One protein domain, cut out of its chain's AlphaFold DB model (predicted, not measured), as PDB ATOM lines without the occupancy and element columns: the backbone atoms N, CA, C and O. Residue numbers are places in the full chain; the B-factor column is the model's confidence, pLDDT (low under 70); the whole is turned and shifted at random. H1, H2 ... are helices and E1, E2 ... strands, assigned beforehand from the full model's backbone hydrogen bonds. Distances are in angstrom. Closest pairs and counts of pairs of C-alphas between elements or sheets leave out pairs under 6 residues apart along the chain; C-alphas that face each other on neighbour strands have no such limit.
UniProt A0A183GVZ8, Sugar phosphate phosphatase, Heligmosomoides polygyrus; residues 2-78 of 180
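What this domain is: This is residues 2 to 78 of the 180 residues of the protein "Sugar phosphate phosphatase" of Heligmosomoides polygyrus (UniProt A0A183GVZ8). Two short parallel strands, E1 and E2, lie side by side, and a helical hairpin of H2 and H3 reaches away from them and folds back: H2 is near the pair with its residues 35 to 39, H3 with its residues 59 to 63. H1 lies beside the pair, nearer to E1 than to E2 and near H3, while the short H4 sits beyond the ends of the strands at residues 23 and 72. The printed part has 77 residues, with four named helices and two named strands in the order H1 E1 H2 H3 E2 H4; the sheet's order is E1, E2, all parallel, and the class is mostly helix. The whole is compact, with a radius of gyration of the C-alphas of 13.0 A, and spans 36 by 28 by 20 A.

Where its parts are: H1 is residues 2 to 12, 15.3 A long, and begins with C-alpha 2 at (-58.624, 43.565, -5.826). E1 is residues 19 to 23, 12.9 A long. H2 is residues 35 to 48, 20.1 A long, with C-alpha 35 at (-45.143, 43.138, -15.373). H3 is residues 50 to 64, 21.1 A long. E2 is residues 68 to 72, 13.7 A long. H4 is residues 74 to 77, 5.5 A long, and ends with C-alpha 77 at (-46.253, 30.287, -18.704).

How they stand to each other: E1 and E2 are parallel neighbours, with 26 degrees between their directions. N 21 and O 69 are 2.8 A apart and N 69 and O 19 are 2.9 A apart, within hydrogen-bond range. E1, H2, H3 and E2 form a strand-helix-strand unit, two parallel neighbour strands with helices between them along the chain, and its crossover is right-handed. The closest C-alphas of H2 and E2 are those of Gly 35 and Asp 72, 7.0 A apart. H2 and H3 form a helical hairpin and touch, H2 with residues 42 to 47 alone and H3 with residues 52 to 57 alone; their closest C-alphas, of Lys 46 and Gly 53, are 4.7 A apart. They run opposite ways at a steep tilt of 42 degrees. The closest C-alphas of H3 and E2 are those of Arg 62 and Leu 68, 5.2 A apart. H1 and H3 are close but not clearly touching, with the C-alphas of Glu 8 and Leu 59 closest at 6.8 A. The closest C-alphas of H1 and E1, of Val 7 and Ile 19, are 7.1 A apart. H1 and H2 are apart. In H1, H2 and H3 every O i to N i+4 pair is within hydrogen-bond range; H4 is too short for such a pair.

The domain as a whole: The C-alphas of Asp 50 and Tyr 78, the two farthest apart, are 39.5 A apart. The printed part has no cut. The link from E1 to H2, 11 residues, is long. The mean pLDDT of the printed part is 97.2, and no printed residue is under 70.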
ATOM      1  N   GLY A   2     -58.277  44.274  -7.075       94.56
ATOM      2  CA  GLY A   2     -58.624  43.565  -5.826       94.56
ATOM      3  C   GLY A   2     -57.410  43.071  -5.032       94.56
ATOM      4  O   GLY A   2     -57.278  43.374  -3.851       94.56
ATOM      5  N   ASP A   3     -56.470  42.420  -5.718       96.62
ATOM      6  CA  ASP A   3     -55.253  41.905  -5.084       96.62
ATOM      7  C   ASP A   3     -54.337  43.010  -4.554       96.62
ATOM      8  O   ASP A   3     -53.820  42.883  -3.455       96.62
ATOM      9  N   LEU A   4     -54.205  44.142  -5.252       97.50
ATOM     10  CA  LEU A   4     -53.400  45.269  -4.761       97.50
ATOM     11  C   LEU A   4     -53.993  45.894  -3.491       97.50
ATOM     12  O   LEU A   4     -53.245  46.302  -2.606       97.50
ATOM     13  N   MET A   5     -55.326  45.948  -3.382       97.06
ATOM     14  CA  MET A   5     -55.990  46.409  -2.160       97.06
ATOM     15  C   MET A   5     -55.737  45.444  -1.000       97.06
ATOM     16  O   MET A   5     -55.439  45.883   0.106       97.06
ATOM     17  N   PHE A   6     -55.815  44.137  -1.260       97.50
ATOM     18  CA  PHE A   6     -55.544  43.117  -0.252       97.50
ATOM     19  C   PHE A   6     -54.080  43.143   0.211       97.50
ATOM     20  O   PHE A   6     -53.814  43.141   1.409       97.50
ATOM     21  N   VAL A   7     -53.139  43.260  -0.725       97.06
ATOM     22  CA  VAL A   7     -51.701  43.406  -0.459       97.06
ATOM     23  C   VAL A   7     -51.411  44.620   0.418       97.06
ATOM     24  O   VAL A   7     -50.761  44.482   1.454       97.06
ATOM     25  N   GLU A   8     -51.913  45.802   0.045       97.50
ATOM     26  CA  GLU A   8     -51.693  46.999   0.861       97.50
ATOM     27  C   GLU A   8     -52.357  46.864   2.231       97.50
ATOM     28  O   GLU A   8     -51.763  47.270   3.224       97.50
ATOM     29  N   TYR A   9     -53.540  46.249   2.317       98.00
ATOM     30  CA  TYR A   9     -54.189  45.992   3.599       98.00
ATOM     31  C   TYR A   9     -53.300  45.148   4.522       98.00
ATOM     32  O   TYR A   9     -53.033  45.574   5.646       98.00
ATOM     33  N   LEU A  10     -52.784  44.008   4.046       98.12
ATOM     34  CA  LEU A  10     -51.924  43.115   4.835       98.12
ATOM     35  C   LEU A  10     -50.656  43.820   5.347       98.12
ATOM     36  O   LEU A  10     -50.293  43.660   6.515       98.12
ATOM     37  N   LEU A  11     -50.019  44.633   4.499       98.12
ATOM     38  CA  LEU A  11     -48.846  45.436   4.864       98.12
ATOM     39  C   LEU A  11     -49.204  46.566   5.839       98.12
ATOM     40  O   LEU A  11     -48.442  46.875   6.756       98.12
ATOM     41  N   GLN A  12     -50.364  47.202   5.665       97.56
ATOM     42  CA  GLN A  12     -50.830  48.290   6.521       97.56
ATOM     43  C   GLN A  12     -51.116  47.805   7.946       97.56
ATOM     44  O   GLN A  12     -50.732  48.483   8.901       97.56
ATOM     45  N   VAL A  13     -51.753  46.640   8.098       98.06
ATOM     46  CA  VAL A  13     -52.050  46.049   9.414       98.06
ATOM     47  C   VAL A  13     -50.887  45.240   9.998       98.06
ATOM     48  O   VAL A  13     -51.025  44.691  11.087       98.06
ATOM     49  N   LYS A  14     -49.735  45.201   9.312       97.19
ATOM     50  CA  LYS A  14     -48.511  44.499   9.737       97.19
ATOM     51  C   LYS A  14     -48.718  42.999   9.977       97.19
ATOM     52  O   LYS A  14     -48.140  42.428  10.895       97.19
ATOM     53  N   LEU A  15     -49.550  42.363   9.150       97.81
ATOM     54  CA  LEU A  15     -49.678  40.901   9.143       97.81
ATOM     55  C   LEU A  15     -48.513  40.226   8.412       97.81
ATOM     56  O   LEU A  15     -48.222  39.063   8.670       97.81
ATOM     57  N   VAL A  16     -47.868  40.951   7.497       97.56
ATOM     58  CA  VAL A  16     -46.678  40.516   6.761       97.56
ATOM     59  C   VAL A  16     -45.726  41.696   6.585       97.56
ATOM     60  O   VAL A  16     -46.169  42.842   6.478       97.56
ATOM     61  N   ASP A  17     -44.425  41.415   6.520       97.38
ATOM     62  CA  ASP A  17     -43.390  42.437   6.305       97.38
ATOM     63  C   ASP A  17     -43.075  42.667   4.822       97.38
ATOM     64  O   ASP A  17     -42.648  43.758   4.428       97.38
ATOM     65  N   LYS A  18     -43.285  41.633   4.000       98.38
ATOM     66  CA  LYS A  18     -42.986  41.628   2.569       98.38
ATOM     67  C   LYS A  18     -44.005  40.798   1.795       98.38
ATOM     68  O   LYS A  18     -44.416  39.732   2.243       98.38
ATOM     69  N   ILE A  19     -44.372  41.281   0.613       98.62
ATOM     70  CA  ILE A  19     -45.206  40.579  -0.361       98.62
ATOM     71  C   ILE A  19     -44.475  40.536  -1.700       98.62
ATOM     72  O   ILE A  19     -44.001  41.561  -2.193       98.62
ATOM     73  N   VAL A  20     -44.433  39.349  -2.302       98.56
ATOM     74  CA  VAL A  20     -43.951  39.131  -3.668       98.56
ATOM     75  C   VAL A  20     -45.142  38.727  -4.534       98.56
ATOM     76  O   VAL A  20     -45.820  37.739  -4.263       98.56
ATOM     77  N   LEU A  21     -45.435  39.534  -5.550       98.44
ATOM     78  CA  LEU A  21     -46.426  39.238  -6.574       98.44
ATOM     79  C   LEU A  21     -45.742  38.505  -7.722       98.44
ATOM     80  O   LEU A  21     -44.800  39.040  -8.298       98.44
ATOM     81  N   HIS A  22     -46.250  37.327  -8.080       98.31
ATOM     82  CA  HIS A  22     -45.782  36.597  -9.254       98.31
ATOM     83  C   HIS A  22     -46.743  36.767 -10.435       98.31
ATOM     84  O   HIS A  22     -47.919  36.401 -10.350       98.31
ATOM     85  N   GLY A  23     -46.237  37.318 -11.537       97.12
ATOM     86  CA  GLY A  23     -46.962  37.487 -12.795       97.12
ATOM     87  C   GLY A  23     -46.442  36.610 -13.931       97.12
ATOM     88  O   GLY A  23     -45.565  35.761 -13.757       97.12
ATOM     89  N   LYS A  24     -47.015  36.806 -15.119       97.62
ATOM     90  CA  LYS A  24     -46.589  36.147 -16.359       97.62
ATOM     91  C   LYS A  24     -45.531  36.986 -17.081       97.62
ATOM     92  O   LYS A  24     -45.634  38.207 -17.119       97.62
ATOM     93  N   GLU A  25     -44.551  36.318 -17.689       93.75
ATOM     94  CA  GLU A  25     -43.501  36.966 -18.501       93.75
ATOM     95  C   GLU A  25     -44.072  37.518 -19.826       93.75
ATOM     96  O   GLU A  25     -43.631  38.546 -20.336       93.75
ATOM     97  N   TYR A  26     -45.106  36.864 -20.370       92.88
ATOM     98  CA  TYR A  26     -45.731  37.195 -21.656       92.88
ATOM     99  C   TYR A  26     -47.262  37.211 -21.549       92.88
ATOM    100  O   TYR A  26     -47.802  36.592 -20.627       92.88
ATOM    101  N   PRO A  27     -47.977  37.853 -22.502       95.88
ATOM    102  CA  PRO A  27     -49.429  37.747 -22.604       95.88
ATOM    103  C   PRO A  27     -49.874  36.282 -22.602       95.88
ATOM    104  O   PRO A  27     -49.442  35.482 -23.432       95.88
ATOM    105  N   TYR A  28     -50.729  35.928 -21.649       95.12
ATOM    106  CA  TYR A  28     -51.121  34.549 -21.385       95.12
ATOM    107  C   TYR A  28     -52.580  34.525 -20.926       95.12
ATOM    108  O   TYR A  28     -53.014  35.420 -20.208       95.12
ATOM    109  N   PHE A  29     -53.367  33.547 -21.385       92.25
ATOM    110  CA  PHE A  29     -54.788  33.403 -21.016       92.25
ATOM    111  C   PHE A  29     -55.619  34.706 -21.084       92.25
ATOM    112  O   PHE A  29     -56.506  34.940 -20.265       92.25
ATOM    113  N   VAL A  30     -55.353  35.540 -22.103       94.56
ATOM    114  CA  VAL A  30     -56.017  36.824 -22.429       94.56
ATOM    115  C   VAL A  30     -55.844  37.930 -21.381       94.56
ATOM    116  O   VAL A  30     -55.537  39.059 -21.742       94.56
ATOM    117  N   SER A  31     -56.048  37.621 -20.103       94.00
ATOM    118  CA  SER A  31     -56.165  38.582 -19.003       94.00
ATOM    119  C   SER A  31     -55.204  38.312 -17.844       94.00
ATOM    120  O   SER A  31     -55.301  38.979 -16.811       94.00
ATOM    121  N   ASP A  32     -54.290  37.342 -17.979       96.06
ATOM    122  CA  ASP A  32     -53.290  37.123 -16.940       96.06
ATOM    123  C   ASP A  32     -52.319  38.304 -16.875       96.06
ATOM    124  O   ASP A  32     -51.820  38.788 -17.888       96.06
ATOM    125  N   VAL A  33     -52.025  38.722 -15.644       97.44
ATOM    126  CA  VAL A  33     -51.223  39.911 -15.350       97.44
ATOM    127  C   VAL A  33     -49.753  39.679 -15.692       97.44
ATOM    128  O   VAL A  33     -49.120  38.762 -15.159       97.44
ATOM    129  N   THR A  34     -49.201  40.565 -16.514       98.06
ATOM    130  CA  THR A  34     -47.763  40.704 -16.769       98.06
ATOM    131  C   THR A  34     -47.157  41.859 -15.968       98.06
ATOM    132  O   THR A  34     -47.875  42.668 -15.373       98.06
ATOM    133  N   GLY A  35     -45.824  41.982 -15.972       97.31
ATOM    134  CA  GLY A  35     -45.143  43.138 -15.373       97.31
ATOM    135  C   GLY A  35     -45.596  44.472 -15.973       97.31
ATOM    136  O   GLY A  35     -45.828  45.435 -15.245       97.31
ATOM    137  N   LYS A  36     -45.855  44.502 -17.288       97.44
ATOM    138  CA  LYS A  36     -46.363  45.700 -17.974       97.44
ATOM    139  C   LYS A  36     -47.762  46.086 -17.503       97.44
ATOM    140  O   LYS A  36     -48.032  47.269 -17.331       97.44
ATOM    141  N   ASP A  37     -48.636  45.109 -17.261       98.06
ATOM    142  CA  ASP A  37     -49.985  45.372 -16.746       98.06
ATOM    143  C   ASP A  37     -49.937  45.925 -15.317       98.06
ATOM    144  O   ASP A  37     -50.714  46.814 -14.963       98.06
ATOM    145  N   PHE A  38     -49.006  45.431 -14.495       98.00
ATOM    146  CA  PHE A  38     -48.772  45.949 -13.149       98.00
ATOM    147  C   PHE A  38     -48.288  47.406 -13.179       98.00
ATOM    148  O   PHE A  38     -48.893  48.263 -12.531       98.00
ATOM    149  N   GLU A  39     -47.264  47.712 -13.978       97.94
ATOM    150  CA  GLU A  39     -46.747  49.076 -14.157       97.94
ATOM    151  C   GLU A  39     -47.815  50.029 -14.704       97.94
ATOM    152  O   GLU A  39     -48.020  51.122 -14.167       97.94
ATOM    153  N   TRP A  40     -48.547  49.593 -15.731       98.19
ATOM    154  CA  TRP A  40     -49.645  50.353 -16.317       98.19
ATOM    155  C   TRP A  40     -50.748  50.628 -15.293       98.19
ATOM    156  O   TRP A  40     -51.220  51.758 -15.182       98.19
ATOM    157  N   THR A  41     -51.106  49.633 -14.477       98.06
ATOM    158  CA  THR A  41     -52.104  49.800 -13.411       98.06
ATOM    159  C   THR A  41     -51.673  50.882 -12.421       98.06
ATOM    160  O   THR A  41     -52.483  51.733 -12.057       98.06
ATOM    161  N   LEU A  42     -50.406  50.897 -11.993       98.00
ATOM    162  CA  LEU A  42     -49.892  51.943 -11.100       98.00
ATOM    163  C   LEU A  42     -49.936  53.328 -11.759       98.00
ATOM    164  O   LEU A  42     -50.328  54.302 -11.111       98.00
ATOM    165  N   ALA A  43     -49.574  53.422 -13.039       98.12
ATOM    166  CA  ALA A  43     -49.632  54.672 -13.790       98.12
ATOM    167  C   ALA A  43     -51.068  55.215 -13.898       98.12
ATOM    168  O   ALA A  43     -51.289  56.409 -13.678       98.12
ATOM    169  N   GLU A  44     -52.054  54.353 -14.156       98.06
ATOM    170  CA  GLU A  44     -53.458  54.766 -14.205       98.06
ATOM    171  C   GLU A  44     -53.993  55.164 -12.824       98.06
ATOM    172  O   GLU A  44     -54.678  56.179 -12.721       98.06
ATOM    173  N   LEU A  45     -53.627  54.465 -11.740       97.75
ATOM    174  CA  LEU A  45     -54.000  54.884 -10.378       97.75
ATOM    175  C   LEU A  45     -53.490  56.294 -10.056       97.75
ATOM    176  O   LEU A  45     -54.230  57.118  -9.514       97.75
ATOM    177  N   LYS A  46     -52.240  56.591 -10.431       97.88
ATOM    178  CA  LYS A  46     -51.648  57.924 -10.274       97.88
ATOM    179  C   LYS A  46     -52.419  58.982 -11.062       97.88
ATOM    180  O   LYS A  46     -52.678  60.063 -10.543       97.88
ATOM    181  N   LYS A  47     -52.763  58.675 -12.313       98.00
ATOM    182  CA  LYS A  47     -53.463  59.581 -13.231       98.00
ATOM    183  C   LYS A  47     -54.897  59.873 -12.791       98.00
ATOM    184  O   LYS A  47     -55.333  61.012 -12.908       98.00
ATOM    185  N   LEU A  48     -55.615  58.867 -12.287       97.31
ATOM    186  CA  LEU A  48     -56.988  59.017 -11.799       97.31
ATOM    187  C   LEU A  48     -57.076  59.921 -10.558       97.31
ATOM    188  O   LEU A  48     -58.075  60.615 -10.388       97.31
ATOM    189  N   GLY A  49     -56.037  59.953  -9.716       94.88
ATOM    190  CA  GLY A  49     -55.962  60.861  -8.569       94.88
ATOM    191  C   GLY A  49     -56.933  60.522  -7.429       94.88
ATOM    192  O   GLY A  49     -57.425  59.399  -7.318       94.88
ATOM    193  N   ASP A  50     -57.144  61.483  -6.524       96.62
ATOM    194  CA  ASP A  50     -57.972  61.354  -5.312       96.62
ATOM    195  C   ASP A  50     -57.720  60.039  -4.538       96.62
ATOM    196  O   ASP A  50     -56.610  59.807  -4.047       96.62
ATOM    197  N   VAL A  51     -58.721  59.161  -4.415       96.19
ATOM    198  CA  VAL A  51     -58.602  57.907  -3.667       96.19
ATOM    199  C   VAL A  51     -57.636  56.933  -4.340       96.19
ATOM    200  O   VAL A  51     -56.893  56.234  -3.649       96.19
ATOM    201  N   PHE A  52     -57.574  56.942  -5.672       96.62
ATOM    202  CA  PHE A  52     -56.649  56.120  -6.450       96.62
ATOM    203  C   PHE A  52     -55.217  56.648  -6.355       96.62
ATOM    204  O   PHE A  52     -54.286  55.858  -6.200       96.62
ATOM    205  N   GLY A  53     -55.049  57.973  -6.329       97.38
ATOM    206  CA  GLY A  53     -53.763  58.631  -6.096       97.38
ATOM    207  C   GLY A  53     -53.174  58.271  -4.730       97.38
ATOM    208  O   GLY A  53     -52.019  57.858  -4.651       97.38
ATOM    209  N   ARG A  54     -53.993  58.297  -3.668       97.25
ATOM    210  CA  ARG A  54     -53.579  57.850  -2.322       97.25
ATOM    211  C   ARG A  54     -53.159  56.379  -2.295       97.25
ATOM    212  O   ARG A  54     -52.208  56.018  -1.606       97.25
ATOM    213  N   MET A  55     -53.858  55.514  -3.032       97.44
ATOM    214  CA  MET A  55     -53.465  54.107  -3.146       97.44
ATOM    215  C   MET A  55     -52.150  53.941  -3.915       97.44
ATOM    216  O   MET A  55     -51.291  53.175  -3.483       97.44
ATOM    217  N   TYR A  56     -51.961  54.683  -5.007       98.19
ATOM    218  CA  TYR A  56     -50.698  54.713  -5.741       98.19
ATOM    219  C   TYR A  56     -49.531  55.152  -4.848       98.19
ATOM    220  O   TYR A  56     -48.480  54.514  -4.881       98.19
ATOM    221  N   GLU A  57     -49.700  56.200  -4.038       98.25
ATOM    222  CA  GLU A  57     -48.663  56.691  -3.120       98.25
ATOM    223  C   GLU A  57     -48.235  55.611  -2.127       98.25
ATOM    224  O   GLU A  57     -47.038  55.337  -2.010       98.25
ATOM    225  N   LYS A  58     -49.204  54.936  -1.494       98.00
ATOM    226  CA  LYS A  58     -48.941  53.811  -0.586       98.00
ATOM    227  C   LYS A  58     -48.169  52.693  -1.282       98.00
ATOM    228  O   LYS A  58     -47.082  52.335  -0.838       98.00
ATOM    229  N   LEU A  59     -48.683  52.182  -2.405       98.25
ATOM    230  CA  LEU A  59     -48.043  51.090  -3.150       98.25
ATOM    231  C   LEU A  59     -46.632  51.471  -3.622       98.25
ATOM    232  O   LEU A  59     -45.702  50.675  -3.506       98.25
ATOM    233  N   SER A  60     -46.451  52.707  -4.094       98.31
ATOM    234  CA  SER A  60     -45.150  53.240  -4.509       98.31
ATOM    235  C   SER A  60     -44.158  53.306  -3.351       98.31
ATOM    236  O   SER A  60     -42.972  53.037  -3.534       98.31
ATOM    237  N   GLU A  61     -44.616  53.659  -2.152       98.38
ATOM    238  CA  GLU A  61     -43.789  53.636  -0.950       98.38
ATOM    239  C   GLU A  61     -43.386  52.204  -0.569       98.38
ATOM    240  O   GLU A  61     -42.215  51.968  -0.267       98.38
ATOM    241  N   ARG A  62     -44.310  51.232  -0.653       98.31
ATOM    242  CA  ARG A  62     -44.003  49.808  -0.414       98.31
ATOM    243  C   ARG A  62     -42.960  49.275  -1.387       98.31
ATOM    244  O   ARG A  62     -42.036  48.592  -0.950       98.31
ATOM    245  N   LEU A  63     -43.084  49.621  -2.669       98.31
ATOM    246  CA  LEU A  63     -42.119  49.261  -3.712       98.31
ATOM    247  C   LEU A  63     -40.732  49.840  -3.401       98.31
ATOM    248  O   LEU A  63     -39.750  49.104  -3.367       98.31
ATOM    249  N   LYS A  64     -40.645  51.138  -3.073       98.38
ATOM    250  CA  LYS A  64     -39.375  51.792  -2.697       98.38
ATOM    251  C   LYS A  64     -38.721  51.167  -1.465       98.38
ATOM    252  O   LYS A  64     -37.498  51.110  -1.386       98.38
ATOM    253  N   LYS A  65     -39.526  50.713  -0.502       98.06
ATOM    254  CA  LYS A  65     -39.067  50.041   0.722       98.06
ATOM    255  C   LYS A  65     -38.814  48.540   0.540       98.06
ATOM    256  O   LYS A  65     -38.489  47.877   1.520       98.06
ATOM    257  N   ASN A  66     -38.978  47.996  -0.670       98.19
ATOM    258  CA  ASN A  66     -38.874  46.563  -0.963       98.19
ATOM    259  C   ASN A  66     -39.849  45.677  -0.150       98.19
ATOM    260  O   ASN A  66     -39.614  44.483   0.039       98.19
ATOM    261  N   GLN A  67     -40.944  46.268   0.344       98.44
ATOM    262  CA  GLN A  67     -42.027  45.578   1.057       98.44
ATOM    263  C   GLN A  67     -43.054  44.979   0.091       98.44
ATOM    264  O   GLN A  67     -43.749  44.029   0.431       98.44
ATOM    265  N   LEU A  68     -43.151  45.532  -1.115       98.56
ATOM    266  CA  LEU A  68     -43.902  44.973  -2.229       98.56
ATOM    267  C   LEU A  68     -42.935  44.792  -3.392       98.56
ATOM    268  O   LEU A  68     -42.199  45.720  -3.713       98.56
ATOM    269  N   VAL A  69     -42.944  43.620  -4.014       98.25
ATOM    270  CA  VAL A  69     -42.122  43.306  -5.187       98.25
ATOM    271  C   VAL A  69     -42.990  42.610  -6.226       98.25
ATOM    272  O   VAL A  69     -43.894  41.858  -5.866       98.25
ATOM    273  N   PHE A  70     -42.723  42.859  -7.505       98.12
ATOM    274  CA  PHE A  70     -43.303  42.105  -8.609       98.12
ATOM    275  C   PHE A  70     -42.198  41.301  -9.289       98.12
ATOM    276  O   PHE A  70     -41.212  41.884  -9.733       98.12
ATOM    277  N   HIS A  71     -42.372  39.987  -9.371       96.69
ATOM    278  CA  HIS A  71     -41.504  39.066 -10.094       96.69
ATOM    279  C   HIS A  71     -42.306  38.387 -11.206       96.69
ATOM    280  O   HIS A  71     -43.467  38.021 -11.026       96.69
ATOM    281  N   ASP A  72     -41.685  38.161 -12.352       94.50
ATOM    282  CA  ASP A  72     -42.154  37.175 -13.315       94.50
ATOM    283  C   ASP A  72     -41.187  35.989 -13.347       94.50
ATOM    284  O   ASP A  72     -40.070  36.032 -12.833       94.50
ATOM    285  N   HIS A  73     -41.672  34.866 -13.864       96.38
ATOM    286  CA  HIS A  73     -40.849  33.692 -14.106       96.38
ATOM    287  C   HIS A  73     -41.466  32.885 -15.238       96.38
ATOM    288  O   HIS A  73     -42.682  32.651 -15.260       96.38
ATOM    289  N   ARG A  74     -40.638  32.397 -16.162       95.88
ATOM    290  CA  ARG A  74     -41.123  31.699 -17.359       95.88
ATOM    291  C   ARG A  74     -41.951  30.459 -17.040       95.88
ATOM    292  O   ARG A  74     -42.912  30.151 -17.747       95.88
ATOM    293  N   PHE A  75     -41.630  29.789 -15.932       97.94
ATOM    294  CA  PHE A  75     -42.362  28.615 -15.456       97.94
ATOM    295  C   PHE A  75     -43.879  28.854 -15.340       97.94
ATOM    296  O   PHE A  75     -44.672  27.976 -15.682       97.94
ATOM    297  N   TRP A  76     -44.315  30.061 -14.964       98.06
ATOM    298  CA  TRP A  76     -45.743  30.385 -14.867       98.06
ATOM    299  C   TRP A  76     -46.484  30.278 -16.209       98.06
ATOM    300  O   TRP A  76     -47.690  30.014 -16.227       98.06
ATOM    301  N   THR A  77     -45.758  30.411 -17.321       97.00
ATOM    302  CA  THR A  77     -46.253  30.287 -18.704       97.00
ATOM    303  C   THR A  77     -45.942  28.943 -19.368       97.00
ATOM    304  O   THR A  77     -46.370  28.704 -20.492       97.00
ATOM    305  N   TYR A  78     -45.236  28.034 -18.691       96.62
ATOM    306  CA  TYR A  78     -45.008  26.677 -19.192       96.62
ATOM    307  C   TYR A  78     -46.257  25.790 -19.072       96.62
ATOM    308  O   TYR A  78     -47.126  26.078 -18.250       96.62
TER     309      TYR A  78